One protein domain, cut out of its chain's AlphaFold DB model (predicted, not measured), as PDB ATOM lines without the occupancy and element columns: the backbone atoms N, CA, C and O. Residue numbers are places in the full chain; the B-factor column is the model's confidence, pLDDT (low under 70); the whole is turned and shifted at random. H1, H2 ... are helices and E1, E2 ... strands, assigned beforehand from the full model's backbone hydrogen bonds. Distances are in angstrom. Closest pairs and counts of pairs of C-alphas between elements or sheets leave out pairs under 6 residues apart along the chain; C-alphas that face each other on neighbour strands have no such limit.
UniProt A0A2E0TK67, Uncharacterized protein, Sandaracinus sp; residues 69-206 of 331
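What this domain is: This is residues 69 to 206 of the 331 residues of an uncharacterized protein of Sandaracinus sp (UniProt A0A2E0TK67). A strongly twisted sheet of five strands is covered at its E2, E1 and E3 part by two helices, H2 and H3, which pack on one side of it; the hairpin of E4 and E5 makes the rest of the sheet, and H1 lies far out beyond that end. A long stretch without a named element, residues 102 to 142, leads from H1 back to H2 and pairs briefly with E2 on the way. The printed part has 138 residues, with three named helices and five named strands in the order E1 E2 H1 H2 E3 H3 E4 E5. The sheet's order is E2 E1 E3 E4 E5, mixed, and the class is mixed, helices and strands. The whole is compact, with a radius of gyration of the C-alphas of 14.8 A and spans of 43 by 35 by 24 A.

Where its parts are: E1, residues 69 to 74, begins at C-alpha 69 (96.795, 82.943, 81.392) and is 16.0 A long. E2, residues 78 to 85, is 20.9 A long and bends by 54 degrees at residue 82. H1 is residues 92 to 101, 13.8 A. H2, residues 143 to 154, is 16.2 A long and begins at C-alpha 143 (110.135, 95.063, 71.534). E3 is residues 161 to 165, 13.3 A. H3, residues 172 to 184, is 18.3 A long. E4, residues 189 to 196, is 21.9 A long, and E5, residues 199 to 205, is 19.3 A long, ending at C-alpha 205 (104.357, 87.848, 92.694).

How they stand to each other: E2 and E1 form an antiparallel hairpin, with N 71 and O 82 at 2.8 A. E1 and E3 are parallel, with N 163 and O 70 at 2.9 A. E3 and E4 are parallel, with N 164 and O 191 at 2.7 A. E4 and E5 form an antiparallel hairpin, with N 201 and O 194 at 2.8 A. E3, H3 and E4 make a strand-helix-strand unit, two parallel neighbour strands with a helix between, and its crossover is right-handed. H2 and H3 are on one face of the sheet, in two layers, helices over strands. H3 is over E3 at a height over the sheet of 8.7 A. H2 is over E1 at a height of 10.1 A. H2, with residues 145 to 149 alone, touches H3 at a steep tilt of 40 degrees, the same way; their closest C-alphas, of His 146 and Thr 181, are 5.7 A apart. H1 only grazes the sheet with residues 92 to 98. Every O i to N i+4 pair is within hydrogen-bond range in H1, H2 and H3.

The domain as a whole: The two C-alphas farthest apart, of His 101 and Gly 135, are 43.4 A apart. The printed part has no cut. The link from H1 to H2 is long, with 41 residues. The mean pLDDT of the printed part is 71.8; residue 69 and residues 84 to 116, 156 to 159 and 194 to 206 are under 70.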
ATOM      1  N   TYR A  69      96.022  81.706  81.407       68.25
ATOM      2  CA  TYR A  69      96.795  82.943  81.392       68.25
ATOM      3  C   TYR A  69      97.911  82.877  80.351       68.25
ATOM      4  O   TYR A  69      98.273  81.809  79.842       68.25
ATOM      5  N   LEU A  70      98.460  84.045  80.022       76.00
ATOM      6  CA  LEU A  70      99.626  84.149  79.153       76.00
ATOM      7  C   LEU A  70     100.853  83.599  79.878       76.00
ATOM      8  O   LEU A  70     101.155  84.013  80.996       76.00
ATOM      9  N   ARG A  71     101.575  82.671  79.248       82.38
ATOM     10  CA  ARG A  71     102.839  82.137  79.760       82.38
ATOM     11  C   ARG A  71     104.001  82.702  78.974       82.38
ATOM     12  O   ARG A  71     104.063  82.548  77.753       82.38
ATOM     13  N   VAL A  72     104.935  83.313  79.689       86.38
ATOM     14  CA  VAL A  72     106.266  83.626  79.173       86.38
ATOM     15  C   VAL A  72     107.219  82.564  79.693       86.38
ATOM     16  O   VAL A  72     107.364  82.385  80.901       86.38
ATOM     17  N   ARG A  73     107.864  81.860  78.765       87.25
ATOM     18  CA  ARG A  73     108.850  80.823  79.058       87.25
ATOM     19  C   ARG A  73     110.232  81.285  78.639       87.25
ATOM     20  O   ARG A  73     110.431  81.673  77.490       87.25
ATOM     21  N   VAL A  74     111.181  81.177  79.559       86.75
ATOM     22  CA  VAL A  74     112.594  81.480  79.346       86.75
ATOM     23  C   VAL A  74     113.347  80.164  79.168       86.75
ATOM     24  O   VAL A  74     113.525  79.398  80.113       86.75
ATOM     25  N   GLY A  75     113.735  79.864  77.932       82.94
ATOM     26  CA  GLY A  75     114.533  78.693  77.568       82.94
ATOM     27  C   GLY A  75     116.033  78.975  77.592       82.94
ATOM     28  O   GLY A  75     116.483  80.002  78.085       82.94
ATOM     29  N   GLU A  76     116.827  78.055  77.039       81.50
ATOM     30  CA  GLU A  76     118.284  78.242  76.930       81.50
ATOM     31  C   GLU A  76     118.672  79.319  75.921       81.50
ATOM     32  O   GLU A  76     119.635  80.049  76.119       81.50
ATOM     33  N   ARG A  77     117.930  79.375  74.814       84.25
ATOM     34  CA  ARG A  77     118.273  80.161  73.623       84.25
ATOM     35  C   ARG A  77     117.255  81.242  73.300       84.25
ATOM     36  O   ARG A  77     117.396  81.923  72.290       84.25
ATOM     37  N   GLY A  78     116.208  81.377  74.106       89.81
ATOM     38  CA  GLY A  78     115.147  82.311  73.785       89.81
ATOM     39  C   GLY A  78     114.023  82.396  74.798       89.81
ATOM     40  O   GLY A  78     113.829  81.506  75.629       89.81
ATOM     41  N   ILE A  79     113.262  83.475  74.672       90.94
ATOM     42  CA  ILE A  79     112.008  83.723  75.371       90.94
ATOM     43  C   ILE A  79     110.872  83.436  74.392       90.94
ATOM     44  O   ILE A  79     110.898  83.888  73.247       90.94
ATOM     45  N   GLY A  80     109.865  82.696  74.836       88.19
ATOM     46  CA  GLY A  80     108.672  82.399  74.050       88.19
ATOM     47  C   GLY A  80     107.412  82.731  74.826       88.19
ATOM     48  O   GLY A  80     107.385  82.650  76.054       88.19
ATOM     49  N   VAL A  81     106.355  83.079  74.095       85.94
ATOM     50  CA  VAL A  81     105.042  83.363  74.680       85.94
ATOM     51  C   VAL A  81     104.056  82.312  74.203       85.94
ATOM     52  O   VAL A  81     103.803  82.177  73.002       85.94
ATOM     53  N   ARG A  82     103.434  81.594  75.131       79.69
ATOM     54  CA  ARG A  82     102.411  80.582  74.842       79.69
ATOM     55  C   ARG A  82     101.173  80.835  75.687       79.69
ATOM     56  O   ARG A  82     101.238  81.492  76.720       79.69
ATOM     57  N   GLU A  83     100.039  80.342  75.228       73.00
ATOM     58  CA  GLU A  83      98.898  80.179  76.120       73.00
ATOM     59  C   GLU A  83      99.178  78.997  77.035       73.00
ATOM     60  O   GLU A  83      99.758  77.991  76.611       73.00
ATOM     61  N   GLY A  84      98.793  79.116  78.297       65.06
ATOM     62  CA  GLY A  84      98.939  78.009  79.212       65.06
ATOM     63  C   GLY A  84      97.838  77.945  80.240       65.06
ATOM     64  O   GLY A  84      97.141  78.914  80.536       65.06
ATOM     65  N   HIS A  85      97.705  76.744  80.774       61.31
ATOM     66  CA  HIS A  85      96.756  76.416  81.811       61.31
ATOM     67  C   HIS A  85      97.547  75.822  82.966       61.31
ATOM     68  O   HIS A  85      98.233  74.815  82.775       61.31
ATOM     69  N   VAL A  86      97.488  76.450  84.139       58.78
ATOM     70  CA  VAL A  86      98.036  75.843  85.353       58.78
ATOM     71  C   VAL A  86      96.875  75.379  86.227       58.78
ATOM     72  O   VAL A  86      96.002  76.179  86.561       58.78
ATOM     73  N   PRO A  87      96.822  74.076  86.561       49.03
ATOM     74  CA  PRO A  87      95.621  73.446  87.099       49.03
ATOM     75  C   PRO A  87      95.211  73.941  88.496       49.03
ATOM     76  O   PRO A  87      94.068  73.715  88.887       49.03
ATOM     77  N   SER A  88      96.091  74.617  89.249       52.56
ATOM     78  CA  SER A  88      95.706  75.360  90.460       52.56
ATOM     79  C   SER A  88      96.768  76.378  90.907       52.56
ATOM     80  O   SER A  88      97.968  76.178  90.689       52.56
ATOM     81  N   SER A  89      96.329  77.424  91.608       54.44
ATOM     82  CA  SER A  89      97.172  78.227  92.503       54.44
ATOM     83  C   SER A  89      97.483  77.445  93.791       54.44
ATOM     84  O   SER A  89      96.724  76.548  94.167       54.44
ATOM     85  N   LEU A  90      98.610  77.744  94.445       49.44
ATOM     86  CA  LEU A  90      98.856  77.334  95.838       49.44
ATOM     87  C   LEU A  90      98.164  78.331  96.776       49.44
ATOM     88  O   LEU A  90      98.260  79.540  96.551       49.44
ATOM     89  N   THR A  91      97.503  77.851  97.832       50.06
ATOM     90  CA  THR A  91      97.101  78.730  98.943       50.06
ATOM     91  C   THR A  91      98.341  79.238  99.685       50.06
ATOM     92  O   THR A  91      99.402  78.614  99.625       50.06
ATOM     93  N   ARG A  92      98.230  80.357 100.419       44.94
ATOM     94  CA  ARG A  92      99.346  80.888 101.225       44.94
ATOM     95  C   ARG A  92      99.921  79.841 102.175       44.94
ATOM     96  O   ARG A  92     101.127  79.678 102.223       44.94
ATOM     97  N   ALA A  93      99.065  79.104 102.877       45.53
ATOM     98  CA  ALA A  93      99.500  78.079 103.819       45.53
ATOM     99  C   ALA A  93     100.219  76.910 103.123       45.53
ATOM    100  O   ALA A  93     101.202  76.401 103.647       45.53
ATOM    101  N   GLU A  94      99.768  76.498 101.935       49.69
ATOM    102  CA  GLU A  94     100.448  75.460 101.149       49.69
ATOM    103  C   GLU A  94     101.784  75.955 100.600       49.69
ATOM    104  O   GLU A  94     102.751  75.204 100.606       49.69
ATOM    105  N   LEU A  95     101.863  77.215 100.171       49.66
ATOM    106  CA  LEU A  95     103.121  77.826  99.773       49.66
ATOM    107  C   LEU A  95     104.069  77.944 100.963       49.66
ATOM    108  O   LEU A  95     105.214  77.543 100.841       49.66
ATOM    109  N   ASP A  96     103.617  78.452 102.105       44.72
ATOM    110  CA  ASP A  96     104.450  78.578 103.296       44.72
ATOM    111  C   ASP A  96     104.941  77.196 103.731       44.72
ATOM    112  O   ASP A  96     106.113  77.060 104.055       44.72
ATOM    113  N   VAL A  97     104.120  76.141 103.647       47.41
ATOM    114  CA  VAL A  97     104.536  74.746 103.886       47.41
ATOM    115  C   VAL A  97     105.541  74.256 102.838       47.41
ATOM    116  O   VAL A  97     106.562  73.690 103.218       47.41
ATOM    117  N   GLU A  98     105.319  74.502 101.548       49.34
ATOM    118  CA  GLU A  98     106.245  74.112 100.476       49.34
ATOM    119  C   GLU A  98     107.570  74.882 100.566       49.34
ATOM    120  O   GLU A  98     108.627  74.276 100.513       49.34
ATOM    121  N   LEU A  99     107.561  76.193 100.800       46.56
ATOM    122  CA  LEU A  99     108.753  77.033 100.958       46.56
ATOM    123  C   LEU A  99     109.472  76.800 102.298       46.56
ATOM    124  O   LEU A  99     110.685  77.002 102.393       46.56
ATOM    125  N   SER A 100     108.743  76.373 103.333       40.81
ATOM    126  CA  SER A 100     109.308  76.033 104.644       40.81
ATOM    127  C   SER A 100     109.897  74.623 104.687       40.81
ATOM    128  O   SER A 100     110.957  74.450 105.288       40.81
ATOM    129  N   HIS A 101     109.261  73.630 104.059       38.19
ATOM    130  CA  HIS A 101     109.679  72.221 104.094       38.19
ATOM    131  C   HIS A 101     110.463  71.781 102.855       38.19
ATOM    132  O   HIS A 101     111.079  70.708 102.876       38.19
ATOM    133  N   ALA A 102     110.475  72.570 101.779       39.72
ATOM    134  CA  ALA A 102     111.383  72.326 100.675       39.72
ATOM    135  C   ALA A 102     112.812  72.603 101.148       39.72
ATOM    136  O   ALA A 102     113.203  73.734 101.430       39.72
ATOM    137  N   ASP A 103     113.635  71.556 101.125       40.75
ATOM    138  CA  ASP A 103     114.992  71.730 100.622       40.75
ATOM    139  C   ASP A 103     114.877  72.619  99.367       40.75
ATOM    140  O   ASP A 103     114.121  72.245  98.471       40.75
ATOM    141  N   PRO A 104     115.520  73.793  99.273       41.88
ATOM    142  CA  PRO A 104     115.425  74.670  98.102       41.88
ATOM    143  C   PRO A 104     115.741  73.951  96.775       41.88
ATOM    144  O   PRO A 104     115.330  74.409  95.712       41.88
ATOM    145  N   MET A 105     116.389  72.778  96.832       35.72
ATOM    146  CA  MET A 105     116.532  71.812  95.732       35.72
ATOM    147  C   MET A 105     115.211  71.197  95.207       35.72
ATOM    148  O   MET A 105     115.185  70.662  94.099       35.72
ATOM    149  N   ARG A 106     114.108  71.249  95.966       38.69
ATOM    150  CA  ARG A 106     112.752  70.787  95.604       38.69
ATOM    151  C   ARG A 106     111.865  71.869  94.981       38.69
ATOM    152  O   ARG A 106     110.877  71.508  94.352       38.69
ATOM    153  N   LEU A 107     112.279  73.141  95.005       42.59
ATOM    154  CA  LEU A 107     111.769  74.186  94.089       42.59
ATOM    155  C   LEU A 107     112.224  73.958  92.630       42.59
ATOM    156  O   LEU A 107     111.955  74.767  91.743       42.59
ATOM    157  N   GLY A 108     112.936  72.851  92.390       39.94
ATOM    158  CA  GLY A 108     113.683  72.483  91.192       39.94
ATOM    159  C   GLY A 108     112.886  72.198  89.925       39.94
ATOM    160  O   GLY A 108     113.328  71.386  89.118       39.94
ATOM    161  N   TRP A 109     111.767  72.876  89.691       43.50
ATOM    162  CA  TRP A 109     111.184  72.916  88.354       43.50
ATOM    163  C   TRP A 109     110.577  74.282  88.025       43.50
ATOM    164  O   TRP A 109     109.455  74.416  87.545       43.50
ATOM    165  N   LEU A 110     111.378  75.310  88.243       48.94
ATOM    166  CA  LEU A 110     111.444  76.459  87.348       48.94
ATOM    167  C   LEU A 110     111.785  75.935  85.924       48.94
ATOM    168  O   LEU A 110     112.941  75.684  85.587       48.94
ATOM    169  N   LEU A 111     110.762  75.574  85.142       52.19
ATOM    170  CA  LEU A 111     110.876  74.958  83.803       52.19
ATOM    171  C   LEU A 111     111.330  75.998  82.768       52.19
ATOM    172  O   LEU A 111     110.964  77.156  82.883       52.19
ATOM    173  N   SER A 112     112.122  75.679  81.733       51.03
ATOM    174  CA  SER A 112     112.005  74.548  80.795       51.03
ATOM    175  C   SER A 112     113.347  73.897  80.428       51.03
ATOM    176  O   SER A 112     114.326  74.581  80.129       51.03
ATOM    177  N   ARG A 113     113.348  72.555  80.388       51.91
ATOM    178  CA  ARG A 113     114.395  71.704  79.785       51.91
ATOM    179  C   ARG A 113     114.260  71.559  78.261       51.91
ATOM    180  O   ARG A 113     115.152  70.996  77.641       51.91
ATOM    181  N   ASP A 114     113.181  72.082  77.683       55.03
ATOM    182  CA  ASP A 114     112.899  72.008  76.251       55.03
ATOM    183  C   ASP A 114     113.268  73.316  75.543       55.03
ATOM    184  O   ASP A 114     113.086  74.406  76.107       55.03
ATOM    185  N   ASP A 115     113.739  73.189  74.298       60.09
ATOM    186  CA  ASP A 115     113.898  74.299  73.360       60.09
ATOM    187  C   ASP A 115     112.563  75.053  73.227       60.09
ATOM    188  O   ASP A 115     111.492  74.474  73.034       60.09
ATOM    189  N   VAL A 116     112.630  76.371  73.384       69.44
ATOM    190  CA  VAL A 116     111.488  77.270  73.221       69.44
ATOM    191  C   VAL A 116     111.457  77.719  71.767       69.44
ATOM    192  O   VAL A 116     112.501  78.090  71.234       69.44
ATOM    193  N   ASP A 117     110.275  77.741  71.141       74.50
ATOM    194  CA  ASP A 117     110.082  78.491  69.894       74.50
ATOM    195  C   ASP A 117     110.291  79.974  70.214       74.50
ATOM    196  O   ASP A 117     109.400  80.651  70.736       74.50
ATOM    197  N   ALA A 118     111.528  80.427  70.027       82.38
ATOM    198  CA  ALA A 118     112.003  81.702  70.528       82.38
ATOM    199  C   ALA A 118     111.363  82.848  69.744       82.38
ATOM    200  O   ALA A 118     111.615  83.018  68.553       82.38
ATOM    201  N   LEU A 119     110.552  83.644  70.439       91.62
ATOM    202  CA  LEU A 119     110.111  84.952  69.963       91.62
ATOM    203  C   LEU A 119     111.249  85.969  70.082       91.62
ATOM    204  O   LEU A 119     111.430  86.793  69.198       91.62
ATOM    205  N   VAL A 120     111.996  85.894  71.185       92.81
ATOM    206  CA  VAL A 120     113.153  86.747  71.467       92.81
ATOM    207  C   VAL A 120     114.359  85.833  71.657       92.81
ATOM    208  O   VAL A 120     114.282  84.935  72.504       92.81
ATOM    209  N   PRO A 121     115.456  86.001  70.906       93.19
ATOM    210  CA  PRO A 121     116.669  85.225  71.119       93.19
ATOM    211  C   PRO A 121     117.360  85.623  72.431       93.19
ATOM    212  O   PRO A 121     117.296  86.772  72.863       93.19
ATOM    213  N   LEU A 122     118.050  84.667  73.053       91.81
ATOM    214  CA  LEU A 122     118.970  84.917  74.163       91.81
ATOM    215  C   LEU A 122     120.405  84.624  73.726       91.81
ATOM    216  O   LEU A 122     120.648  83.729  72.911       91.81
ATOM    217  N   ASP A 123     121.355  85.371  74.281       91.56
ATOM    218  CA  ASP A 123     122.777  85.112  74.080       91.56
ATOM    219  C   ASP A 123     123.258  83.871  74.863       91.56
ATOM    220  O   ASP A 123     122.507  83.214  75.586       91.56
ATOM    221  N   SER A 124     124.547  83.537  74.744       88.62
ATOM    222  CA  SER A 124     125.142  82.386  75.440       88.62
ATOM    223  C   SER A 124     125.131  82.490  76.971       88.62
ATOM    224  O   SER A 124     125.424  81.501  77.640       88.62
ATOM    225  N   HIS A 125     124.837  83.666  77.525       88.88
ATOM    226  CA  HIS A 125     124.717  83.920  78.961       88.88
ATOM    227  C   HIS A 125     123.248  84.013  79.402       88.88
ATOM    228  O   HIS A 125     122.974  84.334  80.556       88.88
ATOM    229  N   GLY A 126     122.298  83.729  78.504       88.38
ATOM    230  CA  GLY A 126     120.870  83.811  78.790       88.38
ATOM    231  C   GLY A 126     120.347  85.244  78.884       88.38
ATOM    232  O   GLY A 126     119.303  85.444  79.504       88.38
ATOM    233  N   ARG A 127     121.056  86.225  78.307       92.06
ATOM    234  CA  ARG A 127     120.668  87.643  78.305       92.06
ATOM    235  C   ARG A 127     119.965  88.033  77.014       92.06
ATOM    236  O   ARG A 127     120.222  87.456  75.958       92.06
ATOM    237  N   VAL A 128     119.122  89.058  77.094       91.69
ATOM    238  CA  VAL A 128     118.483  89.657  75.920       91.69
ATOM    239  C   VAL A 128     119.501  90.551  75.194       91.69
ATOM    240  O   VAL A 128     120.063  91.464  75.815       91.69
ATOM    241  N   PRO A 129     119.764  90.325  73.893       92.75
ATOM    242  CA  PRO A 129     120.649  91.183  73.108       92.75
ATOM    243  C   PRO A 129     120.201  92.656  73.101       92.75
ATOM    244  O   PRO A 129     119.047  92.984  73.373       92.75
ATOM    245  N   ALA A 130     121.120  93.590  72.849       88.25
ATOM    246  CA  ALA A 130     120.807  95.028  72.879       88.25
ATOM    247  C   ALA A 130     119.866  95.460  71.753       88.25
ATOM    248  O   ALA A 130     119.063  96.365  71.937       88.25
ATOM    249  N   GLU A 131     119.962  94.797  70.611       90.50
ATOM    250  CA  GLU A 131     119.149  95.008  69.420       90.50
ATOM    251  C   GLU A 131     117.678  94.608  69.600       90.50
ATOM    252  O   GLU A 131     116.824  95.143  68.904       90.50
ATOM    253  N   GLU A 132     117.376  93.730  70.555       90.75
ATOM    254  CA  GLU A 132     116.002  93.323  70.888       90.75
ATOM    255  C   GLU A 132     115.314  94.320  71.842       90.75
ATOM    256  O   GLU A 132     114.126  94.183  72.154       90.75
ATOM    257  N   ARG A 133     116.070  95.305  72.351       85.00
ATOM    258  CA  ARG A 133     115.638  96.236  73.396       85.00
ATOM    259  C   ARG A 133     115.462  97.642  72.845       85.00
ATOM    260  O   ARG A 133     116.378  98.235  72.272       85.00
ATOM    261  N   MET A 134     114.306  98.230  73.128       74.25
ATOM    262  CA  MET A 134     114.041  99.623  72.798       74.25
ATOM    263  C   MET A 134     114.969 100.526  73.615       74.25
ATOM    264  O   MET A 134     114.990 100.472  74.845       74.25
ATOM    265  N   GLY A 135     115.740 101.372  72.931       73.31
ATOM    266  CA  GLY A 135     116.768 102.206  73.563       73.31
ATOM    267  C   GLY A 135     118.141 101.530  73.693       73.31
ATOM    268  O   GLY A 135     119.065 102.139  74.235       73.31
ATOM    269  N   GLY A 136     118.315 100.318  73.155       78.94
ATOM    270  CA  GLY A 136     119.614  99.659  73.045       78.94
ATOM    271  C   GLY A 136     120.131  99.088  74.376       78.94
ATOM    272  O   GLY A 136     119.348  98.546  75.155       78.94
ATOM    273  N   PRO A 137     121.446  99.179  74.671       72.50
ATOM    274  CA  PRO A 137     122.065  98.488  75.810       72.50
ATOM    275  C   PRO A 137     121.493  98.823  77.193       72.50
ATOM    276  O   PRO A 137     121.530  97.962  78.072       72.50
ATOM    277  N   GLU A 138     120.971 100.037  77.379       74.75
ATOM    278  CA  GLU A 138     120.371 100.515  78.638       74.75
ATOM    279  C   GLU A 138     118.843 100.343  78.676       74.75
ATOM    280  O   GLU A 138     118.206 100.593  79.698       74.75
ATOM    281  N   GLY A 139     118.243  99.927  77.557       72.75
ATOM    282  CA  GLY A 139     116.812  99.682  77.453       72.75
ATOM    283  C   GLY A 139     116.375  98.460  78.256       72.75
ATOM    284  O   GLY A 139     117.113  97.480  78.363       72.75
ATOM    285  N   TYR A 140     115.152  98.514  78.791       78.94
ATOM    286  CA  TYR A 140     114.493  97.381  79.460       78.94
ATOM    287  C   TYR A 140     113.329  96.805  78.657       78.94
ATOM    288  O   TYR A 140     112.946  95.657  78.869       78.94
ATOM    289  N   LEU A 141     112.738  97.599  77.760       81.75
ATOM    290  CA  LEU A 141     111.589  97.170  76.973       81.75
ATOM    291  C   LEU A 141     112.057  96.259  75.842       81.75
ATOM    292  O   LEU A 141     112.800  96.698  74.969       81.75
ATOM    293  N   ILE A 142     111.592  95.014  75.849       89.44
ATOM    294  CA  ILE A 142     111.861  94.027  74.804       89.44
ATOM    295  C   ILE A 142     110.770  94.156  73.736       89.44
ATOM    296  O   ILE A 142     109.609  93.838  73.999       89.44
ATOM    297  N   GLU A 143     111.121  94.619  72.536       89.19
ATOM    298  CA  GLU A 143     110.135  95.063  71.534       89.19
ATOM    299  C   GLU A 143     109.214  93.931  71.065       89.19
ATOM    300  O   GLU A 143     107.987  94.051  71.119       89.19
ATOM    301  N   ALA A 144     109.793  92.797  70.660       92.19
ATOM    302  CA  ALA A 144     109.019  91.662  70.158       92.19
ATOM    303  C   ALA A 144     108.114  91.053  71.243       92.19
ATOM    304  O   ALA A 144     106.970  90.688  70.964       92.19
ATOM    305  N   LEU A 145     108.594  90.987  72.491       92.06
ATOM    306  CA  LEU A 145     107.796  90.512  73.622       92.06
ATOM    307  C   LEU A 145     106.654  91.481  73.944       92.06
ATOM    308  O   LEU A 145     105.530  91.027  74.148       92.06
ATOM    309  N   HIS A 146     106.920  92.791  73.957       89.31
ATOM    310  CA  HIS A 146     105.898  93.811  74.183       89.31
ATOM    311  C   HIS A 146     104.759  93.676  73.170       89.31
ATOM    312  O   HIS A 146     103.613  93.503  73.574       89.31
ATOM    313  N   ALA A 147     105.085  93.648  71.873       89.94
ATOM    314  CA  ALA A 147     104.096  93.522  70.806       89.94
ATOM    315  C   ALA A 147     103.277  92.223  70.916       89.94
ATOM    316  O   ALA A 147     102.062  92.227  70.722       89.94
ATOM    317  N   ALA A 148     103.921  91.105  71.268       89.00
ATOM    318  CA  ALA A 148     103.230  89.829  71.439       89.00
ATOM    319  C   ALA A 148     102.286  89.811  72.651       89.00
ATOM    320  O   ALA A 148     101.229  89.180  72.587       89.00
ATOM    321  N   LEU A 149     102.658  90.468  73.754       85.94
ATOM    322  CA  LEU A 149     101.803  90.588  74.934       85.94
ATOM    323  C   LEU A 149     100.656  91.573  74.687       85.94
ATOM    324  O   LEU A 149      99.507  91.230  74.957       85.94
ATOM    325  N   GLU A 150     100.951  92.748  74.130       86.06
ATOM    326  CA  GLU A 150      99.965  93.788  73.825       86.06
ATOM    327  C   GLU A 150      98.882  93.259  72.880       86.06
ATOM    328  O   GLU A 150      97.694  93.402  73.171       86.06
ATOM    329  N   GLU A 151      99.265  92.573  71.797       84.50
ATOM    330  CA  GLU A 151      98.299  92.020  70.843       84.50
ATOM    331  C   GLU A 151      97.364  91.003  71.510       84.50
ATOM    332  O   GLU A 151      96.148  91.056  71.322       84.50
ATOM    333  N   ARG A 152      97.899  90.112  72.351       78.31
ATOM    334  CA  ARG A 152      97.086  89.101  73.048       78.31
ATOM    335  C   ARG A 152      96.182  89.710  74.118       78.31
ATOM    336  O   ARG A 152      95.055  89.250  74.290       78.31
ATOM    337  N   ILE A 153      96.637  90.756  74.806       77.50
ATOM    338  CA  ILE A 153      95.814  91.507  75.764       77.50
ATOM    339  C   ILE A 153      94.699  92.263  75.028       77.50
ATOM    340  O   ILE A 153      93.547  92.248  75.467       77.50
ATOM    341  N   ARG A 154      95.009  92.885  73.884       78.06
ATOM    342  CA  ARG A 154      94.057  93.636  73.048       78.06
ATOM    343  C   ARG A 154      92.951  92.753  72.475       78.06
ATOM    344  O   ARG A 154      91.814  93.212  72.372       78.06
ATOM    345  N   LEU A 155      93.269  91.511  72.112       71.50
ATOM    346  CA  LEU A 155      92.292  90.536  71.614       71.50
ATOM    347  C   LEU A 155      91.270  90.105  72.686       71.50
ATOM    348  O   LEU A 155      90.230  89.558  72.336       71.50
ATOM    349  N   GLY A 156      91.497  90.442  73.964       60.50
ATOM    350  CA  GLY A 156      90.523  90.269  75.046       60.50
ATOM    351  C   GLY A 156      90.380  88.831  75.554       60.50
ATOM    352  O   GLY A 156      89.476  88.561  76.342       60.50
ATOM    353  N   ASP A 157      91.265  87.926  75.130       57.19
ATOM    354  CA  ASP A 157      91.123  86.484  75.349       57.19
ATOM    355  C   ASP A 157      91.629  85.997  76.719       57.19
ATOM    356  O   ASP A 157      91.330  84.869  77.113       57.19
ATOM    357  N   LEU A 158      92.379  86.809  77.479       59.00
ATOM    358  CA  LEU A 158      93.027  86.361  78.718       59.00
ATOM    359  C   LEU A 158      92.983  87.416  79.839       59.00
ATOM    360  O   LEU A 158      93.027  88.617  79.563       59.00
ATOM    361  N   PRO A 159      92.910  86.993  81.118       62.81
ATOM    362  CA  PRO A 159      93.119  87.894  82.248       62.81
ATOM    363  C   PRO A 159      94.464  88.615  82.088       62.81
ATOM    364  O   PRO A 159      95.407  88.042  81.546       62.81
ATOM    365  N   ARG A 160      94.574  89.856  82.593       72.00
ATOM    366  CA  ARG A 160      95.829  90.644  82.673       72.00
ATOM    367  C   ARG A 160      96.816  90.039  83.690       72.00
ATOM    368  O   ARG A 160      97.417  90.733  84.504       72.00
ATOM    369  N   GLU A 161      96.921  88.719  83.678       74.62
ATOM    370  CA  GLU A 161      97.771  87.854  84.474       74.62
ATOM    371  C   GLU A 161      98.804  87.205  83.548       74.62
ATOM    372  O   GLU A 161      98.457  86.680  82.486       74.62
ATOM    373  N   LEU A 162     100.068  87.215  83.963       77.56
ATOM    374  CA  LEU A 162     101.163  86.566  83.249       77.56
ATOM    375  C   LEU A 162     101.870  85.567  84.163       77.56
ATOM    376  O   LEU A 162     102.369  85.934  85.225       77.56
ATOM    377  N   GLY A 163     101.964  84.317  83.721       79.88
ATOM    378  CA  GLY A 163     102.807  83.310  84.352       79.88
ATOM    379  C   GLY A 163     104.207  83.297  83.753       79.88
ATOM    380  O   GLY A 163     104.376  83.201  82.538       79.88
ATOM    381  N   LEU A 164     105.210  83.361  84.614       81.12
ATOM    382  CA  LEU A 164     106.621  83.320  84.280       81.12
ATOM    383  C   LEU A 164     107.184  81.931  84.571       81.12
ATOM    384  O   LEU A 164     107.242  81.485  85.717       81.12
ATOM    385  N   GLU A 165     107.637  81.266  83.520       82.88
ATOM    386  CA  GLU A 165     108.461  80.064  83.587       82.88
ATOM    387  C   GLU A 165     109.909  80.458  83.337       82.88
ATOM    388  O   GLU A 165     110.333  80.659  82.197       82.88
ATOM    389  N   ILE A 166     110.653  80.631  84.420       79.25
ATOM    390  CA  ILE A 166     112.021  81.142  84.382       79.25
ATOM    391  C   ILE A 166     112.962  79.962  84.593       79.25
ATOM    392  O   ILE A 166     112.665  79.109  85.417       79.25
ATOM    393  N   ARG A 167     114.104  79.896  83.901       79.75
ATOM    394  CA  ARG A 167     115.152  78.924  84.249       79.75
ATOM    395  C   ARG A 167     115.887  79.390  85.512       79.75
ATOM    396  O   ARG A 167     116.175  80.575  85.630       79.75
ATOM    397  N   PRO A 168     116.300  78.488  86.422       78.25
ATOM    398  CA  PRO A 168     117.040  78.871  87.633       78.25
ATOM    399  C   PRO A 168     118.277  79.735  87.346       78.25
ATOM    400  O   PRO A 168     118.555  80.692  88.063       78.25
ATOM    401  N   SER A 169     118.974  79.416  86.254       83.50
ATOM    402  CA  SER A 169     120.189  80.094  85.807       83.50
ATOM    403  C   SER A 169     119.940  81.399  85.046       83.50
ATOM    404  O   SER A 169     120.904  82.007  84.593       83.50
ATOM    405  N   THR A 170     118.685  81.800  84.812       86.31
ATOM    406  CA  THR A 170     118.383  83.046  84.098       86.31
ATOM    407  C   THR A 170     118.922  84.232  84.905       86.31
ATOM    408  O   THR A 170     118.600  84.330  86.094       86.31
ATOM    409  N   PRO A 171     119.712  85.137  84.299       89.75
ATOM    410  CA  PRO A 171     120.183  86.339  84.977       89.75
ATOM    411  C   PRO A 171     119.020  87.217  85.440       89.75
ATOM    412  O   PRO A 171     118.029  87.382  84.719       89.75
ATOM    413  N   PHE A 172     119.148  87.827  86.619       85.69
ATOM    414  CA  PHE A 172     118.117  88.703  87.170       85.69
ATOM    415  C   PHE A 172     117.767  89.855  86.225       85.69
ATOM    416  O   PHE A 172     116.594  90.205  86.107       85.69
ATOM    417  N   ARG A 173     118.749  90.370  85.471       87.00
ATOM    418  CA  ARG A 173     118.516  91.368  84.419       87.00
ATOM    419  C   ARG A 173     117.425  90.952  83.442       87.00
ATOM    420  O   ARG A 173     116.505  91.718  83.193       87.00
ATOM    421  N   THR A 174     117.506  89.734  82.922       89.00
ATOM    422  CA  THR A 174     116.540  89.224  81.943       89.00
ATOM    423  C   THR A 174     115.157  89.063  82.555       89.00
ATOM    424  O   THR A 174     114.158  89.366  81.907       89.00
ATOM    425  N   VAL A 175     115.081  88.658  83.824       85.69
ATOM    426  CA  VAL A 175     113.808  88.625  84.554       85.69
ATOM    427  C   VAL A 175     113.233  90.036  84.698       85.69
ATOM    428  O   VAL A 175     112.061  90.240  84.388       85.69
ATOM    429  N   ALA A 176     114.044  91.018  85.094       83.75
ATOM    430  CA  ALA A 176     113.624  92.413  85.222       83.75
ATOM    431  C   ALA A 176     113.151  93.011  83.883       83.75
ATOM    432  O   ALA A 176     112.117  93.675  83.848       83.75
ATOM    433  N   GLU A 177     113.844  92.727  82.777       83.62
ATOM    434  CA  GLU A 177     113.462  93.151  81.421       83.62
ATOM    435  C   GLU A 177     112.103  92.552  81.002       83.62
ATOM    436  O   GLU A 177     111.236  93.270  80.498       83.62
ATOM    437  N   ILE A 178     111.859  91.264  81.282       86.88
ATOM    438  CA  ILE A 178     110.562  90.607  81.025       86.88
ATOM    439  C   ILE A 178     109.449  91.247  81.858       86.88
ATOM    440  O   ILE A 178     108.390  91.580  81.324       86.88
ATOM    441  N   VAL A 179     109.688  91.425  83.159       82.81
ATOM    442  CA  VAL A 179     108.726  92.007  84.104       82.81
ATOM    443  C   VAL A 179     108.364  93.436  83.701       82.81
ATOM    444  O   VAL A 179     107.183  93.780  83.627       82.81
ATOM    445  N   TYR A 180     109.371  94.254  83.385       81.38
ATOM    446  CA  TYR A 180     109.183  95.617  82.901       81.38
ATOM    447  C   TYR A 180     108.359  95.632  81.608       81.38
ATOM    448  O   TYR A 180     107.355  96.337  81.519       81.38
ATOM    449  N   THR A 181     108.743  94.806  80.632       83.44
ATOM    450  CA  THR A 181     108.066  94.703  79.332       83.44
ATOM    451  C   THR A 181     106.600  94.289  79.473       83.44
ATOM    452  O   THR A 181     105.728  94.880  78.835       83.44
ATOM    453  N   ALA A 182     106.316  93.312  80.338       83.12
ATOM    454  CA  ALA A 182     104.960  92.867  80.641       83.12
ATOM    455  C   ALA A 182     104.109  93.992  81.243       83.12
ATOM    456  O   ALA A 182     102.964  94.190  80.832       83.12
ATOM    457  N   GLY A 183     104.689  94.772  82.158       78.88
ATOM    458  CA  GLY A 183     104.045  95.955  82.718       78.88
ATOM    459  C   GLY A 183     103.670  96.990  81.672       78.88
ATOM    460  O   GLY A 183     102.533  97.454  81.640       78.88
ATOM    461  N   GLN A 184     104.606  97.304  80.775       80.44
ATOM    462  CA  GLN A 184     104.351  98.238  79.676       80.44
ATOM    463  C   GLN A 184     103.271  97.717  78.716       80.44
ATOM    464  O   GLN A 184     102.517  98.511  78.168       80.44
ATOM    465  N   ALA A 185     103.151  96.395  78.546       81.94
ATOM    466  CA  ALA A 185     102.101  95.773  77.737       81.94
ATOM    467  C   ALA A 185     100.714  95.742  78.418       81.94
ATOM    468  O   ALA A 185      99.736  95.343  77.787       81.94
ATOM    469  N   GLY A 186     100.598  96.153  79.687       76.25
ATOM    470  CA  GLY A 186      99.327  96.196  80.419       76.25
ATOM    471  C   GLY A 186      99.001  94.939  81.231       76.25
ATOM    472  O   GLY A 186      97.841  94.731  81.592       76.25
ATOM    473  N   VAL A 187      99.994  94.095  81.528       77.12
ATOM    474  CA  VAL A 187      99.854  93.021  82.524       77.12
ATOM    475  C   VAL A 187      99.724  93.643  83.915       77.12
ATOM    476  O   VAL A 187     100.524  94.488  84.289       77.12
ATOM    477  N   GLU A 188      98.738  93.210  84.698       72.88
ATOM    478  CA  GLU A 188      98.451  93.742  86.041       72.88
ATOM    479  C   GLU A 188      98.927  92.814  87.160       72.88
ATOM    480  O   GLU A 188      99.134  93.250  88.291       72.88
ATOM    481  N   ARG A 189      99.072  91.519  86.867       70.25
ATOM    482  CA  ARG A 189      99.444  90.496  87.846       70.25
ATOM    483  C   ARG A 189     100.473  89.543  87.266       70.25
ATOM    484  O   ARG A 189     100.305  89.043  86.158       70.25
ATOM    485  N   LEU A 190     101.509  89.248  88.043       71.50
ATOM    486  CA  LEU A 190     102.498  88.235  87.699       71.50
ATOM    487  C   LEU A 190     102.362  87.007  88.579       71.50
ATOM    488  O   LEU A 190     102.042  87.104  89.761       71.50
ATOM    489  N   GLN A 191     102.674  85.857  88.003       71.94
ATOM    490  CA  GLN A 191     102.828  84.605  88.717       71.94
ATOM    491  C   GLN A 191     104.161  83.968  88.327       71.94
ATOM    492  O   GLN A 191     104.532  84.009  87.162       71.94
ATOM    493  N   ILE A 192     104.882  83.353  89.261       72.94
ATOM    494  CA  ILE A 192     105.948  82.401  88.925       72.94
ATOM    495  C   ILE A 192     105.306  81.031  88.811       72.94
ATOM    496  O   ILE A 192     104.587  80.597  89.716       72.94
ATOM    497  N   VAL A 193     105.598  80.335  87.722       72.88
ATOM    498  CA  VAL A 193     105.237  78.932  87.578       72.88
ATOM    499  C   VAL A 193     106.384  78.070  88.075       72.88
ATOM    500  O   VAL A 193     107.516  78.159  87.599       72.88
ATOM    501  N   VAL A 194     106.068  77.218  89.038       68.00
ATOM    502  CA  VAL A 194     106.970  76.227  89.615       68.00
ATOM    503  C   VAL A 194     106.406  74.839  89.350       68.00
ATOM    504  O   VAL A 194     105.204  74.675  89.140       68.00
ATOM    505  N   ARG A 195     107.245  73.808  89.387       63.31
ATOM    506  CA  ARG A 195     106.768  72.424  89.427       63.31
ATOM    507  C   ARG A 195     107.270  71.716  90.682       63.31
ATOM    508  O   ARG A 195     108.433  71.813  91.067       63.31
ATOM    509  N   VAL A 196     106.331  71.040  91.331       58.69
ATOM    510  CA  VAL A 196     106.492  70.332  92.598       58.69
ATOM    511  C   VAL A 196     106.171  68.868  92.315       58.69
ATOM    512  O   VAL A 196     105.031  68.514  92.008       58.69
ATOM    513  N   GLY A 197     107.201  68.018  92.327       62.38
ATOM    514  CA  GLY A 197     107.089  66.657  91.796       62.38
ATOM    515  C   GLY A 197     106.738  66.676  90.303       62.38
ATOM    516  O   GLY A 197     107.447  67.298  89.515       62.38
ATOM    517  N   ASP A 198     105.631  66.034  89.933       62.41
ATOM    518  CA  ASP A 198     105.133  65.973  88.549       62.41
ATOM    519  C   ASP A 198     104.066  67.041  88.232       62.41
ATOM    520  O   ASP A 198     103.478  67.036  87.150       62.41
ATOM    521  N   VAL A 199     103.790  67.961  89.165       61.31
ATOM    522  CA  VAL A 199     102.678  68.918  89.054       61.31
ATOM    523  C   VAL A 199     103.193  70.346  88.916       61.31
ATOM    524  O   VAL A 199     104.008  70.797  89.713       61.31
ATOM    525  N   GLU A 200     102.687  71.080  87.924       68.00
ATOM    526  CA  GLU A 200     102.894  72.529  87.799       68.00
ATOM    527  C   GLU A 200     101.922  73.309  88.689       68.00
ATOM    528  O   GLU A 200     100.732  72.992  88.771       68.00
ATOM    529  N   ARG A 201     102.438  74.353  89.333       64.12
ATOM    530  CA  ARG A 201     101.719  75.264  90.225       64.12
ATOM    531  C   ARG A 201     102.146  76.698  89.936       64.12
ATOM    532  O   ARG A 201     103.282  76.939  89.544       64.12
ATOM    533  N   ALA A 202     101.243  77.648  90.145       60.03
ATOM    534  CA  ALA A 202     101.524  79.064  89.954       60.03
ATOM    535  C   ALA A 202     101.413  79.818  91.274       60.03
ATOM    536  O   ALA A 202     100.503  79.557  92.069       60.03
ATOM    537  N   HIS A 203     102.335  80.748  91.497       60.16
ATOM    538  CA  HIS A 203     102.361  81.582  92.686       60.16
ATOM    539  C   HIS A 203     102.438  83.062  92.316       60.16
ATOM    540  O   HIS A 203     103.300  83.446  91.534       60.16
ATOM    541  N   ALA A 204     101.547  83.886  92.866       54.31
ATOM    542  CA  ALA A 204     101.486  85.310  92.562       54.31
ATOM    543  C   ALA A 204     102.704  86.067  93.118       54.31
ATOM    544  O   ALA A 204     103.042  85.934  94.287       54.31
ATOM    545  N   LEU A 205     103.333  86.892  92.284       52.22
ATOM    546  CA  LEU A 205     104.357  87.848  92.694       52.22
ATOM    547  C   LEU A 205     103.729  89.232  92.855       52.22
ATOM    548  O   LEU A 205     103.126  89.753  91.914       52.22
ATOM    549  N   ALA A 206     103.943  89.864  94.010       46.28
ATOM    550  CA  ALA A 206     103.718  91.296  94.162       46.28
ATOM    551  C   ALA A 206     104.907  92.060  93.557       46.28
ATOM    552  O   ALA A 206     106.048  91.901  93.992       46.28
TER     553      ALA A 206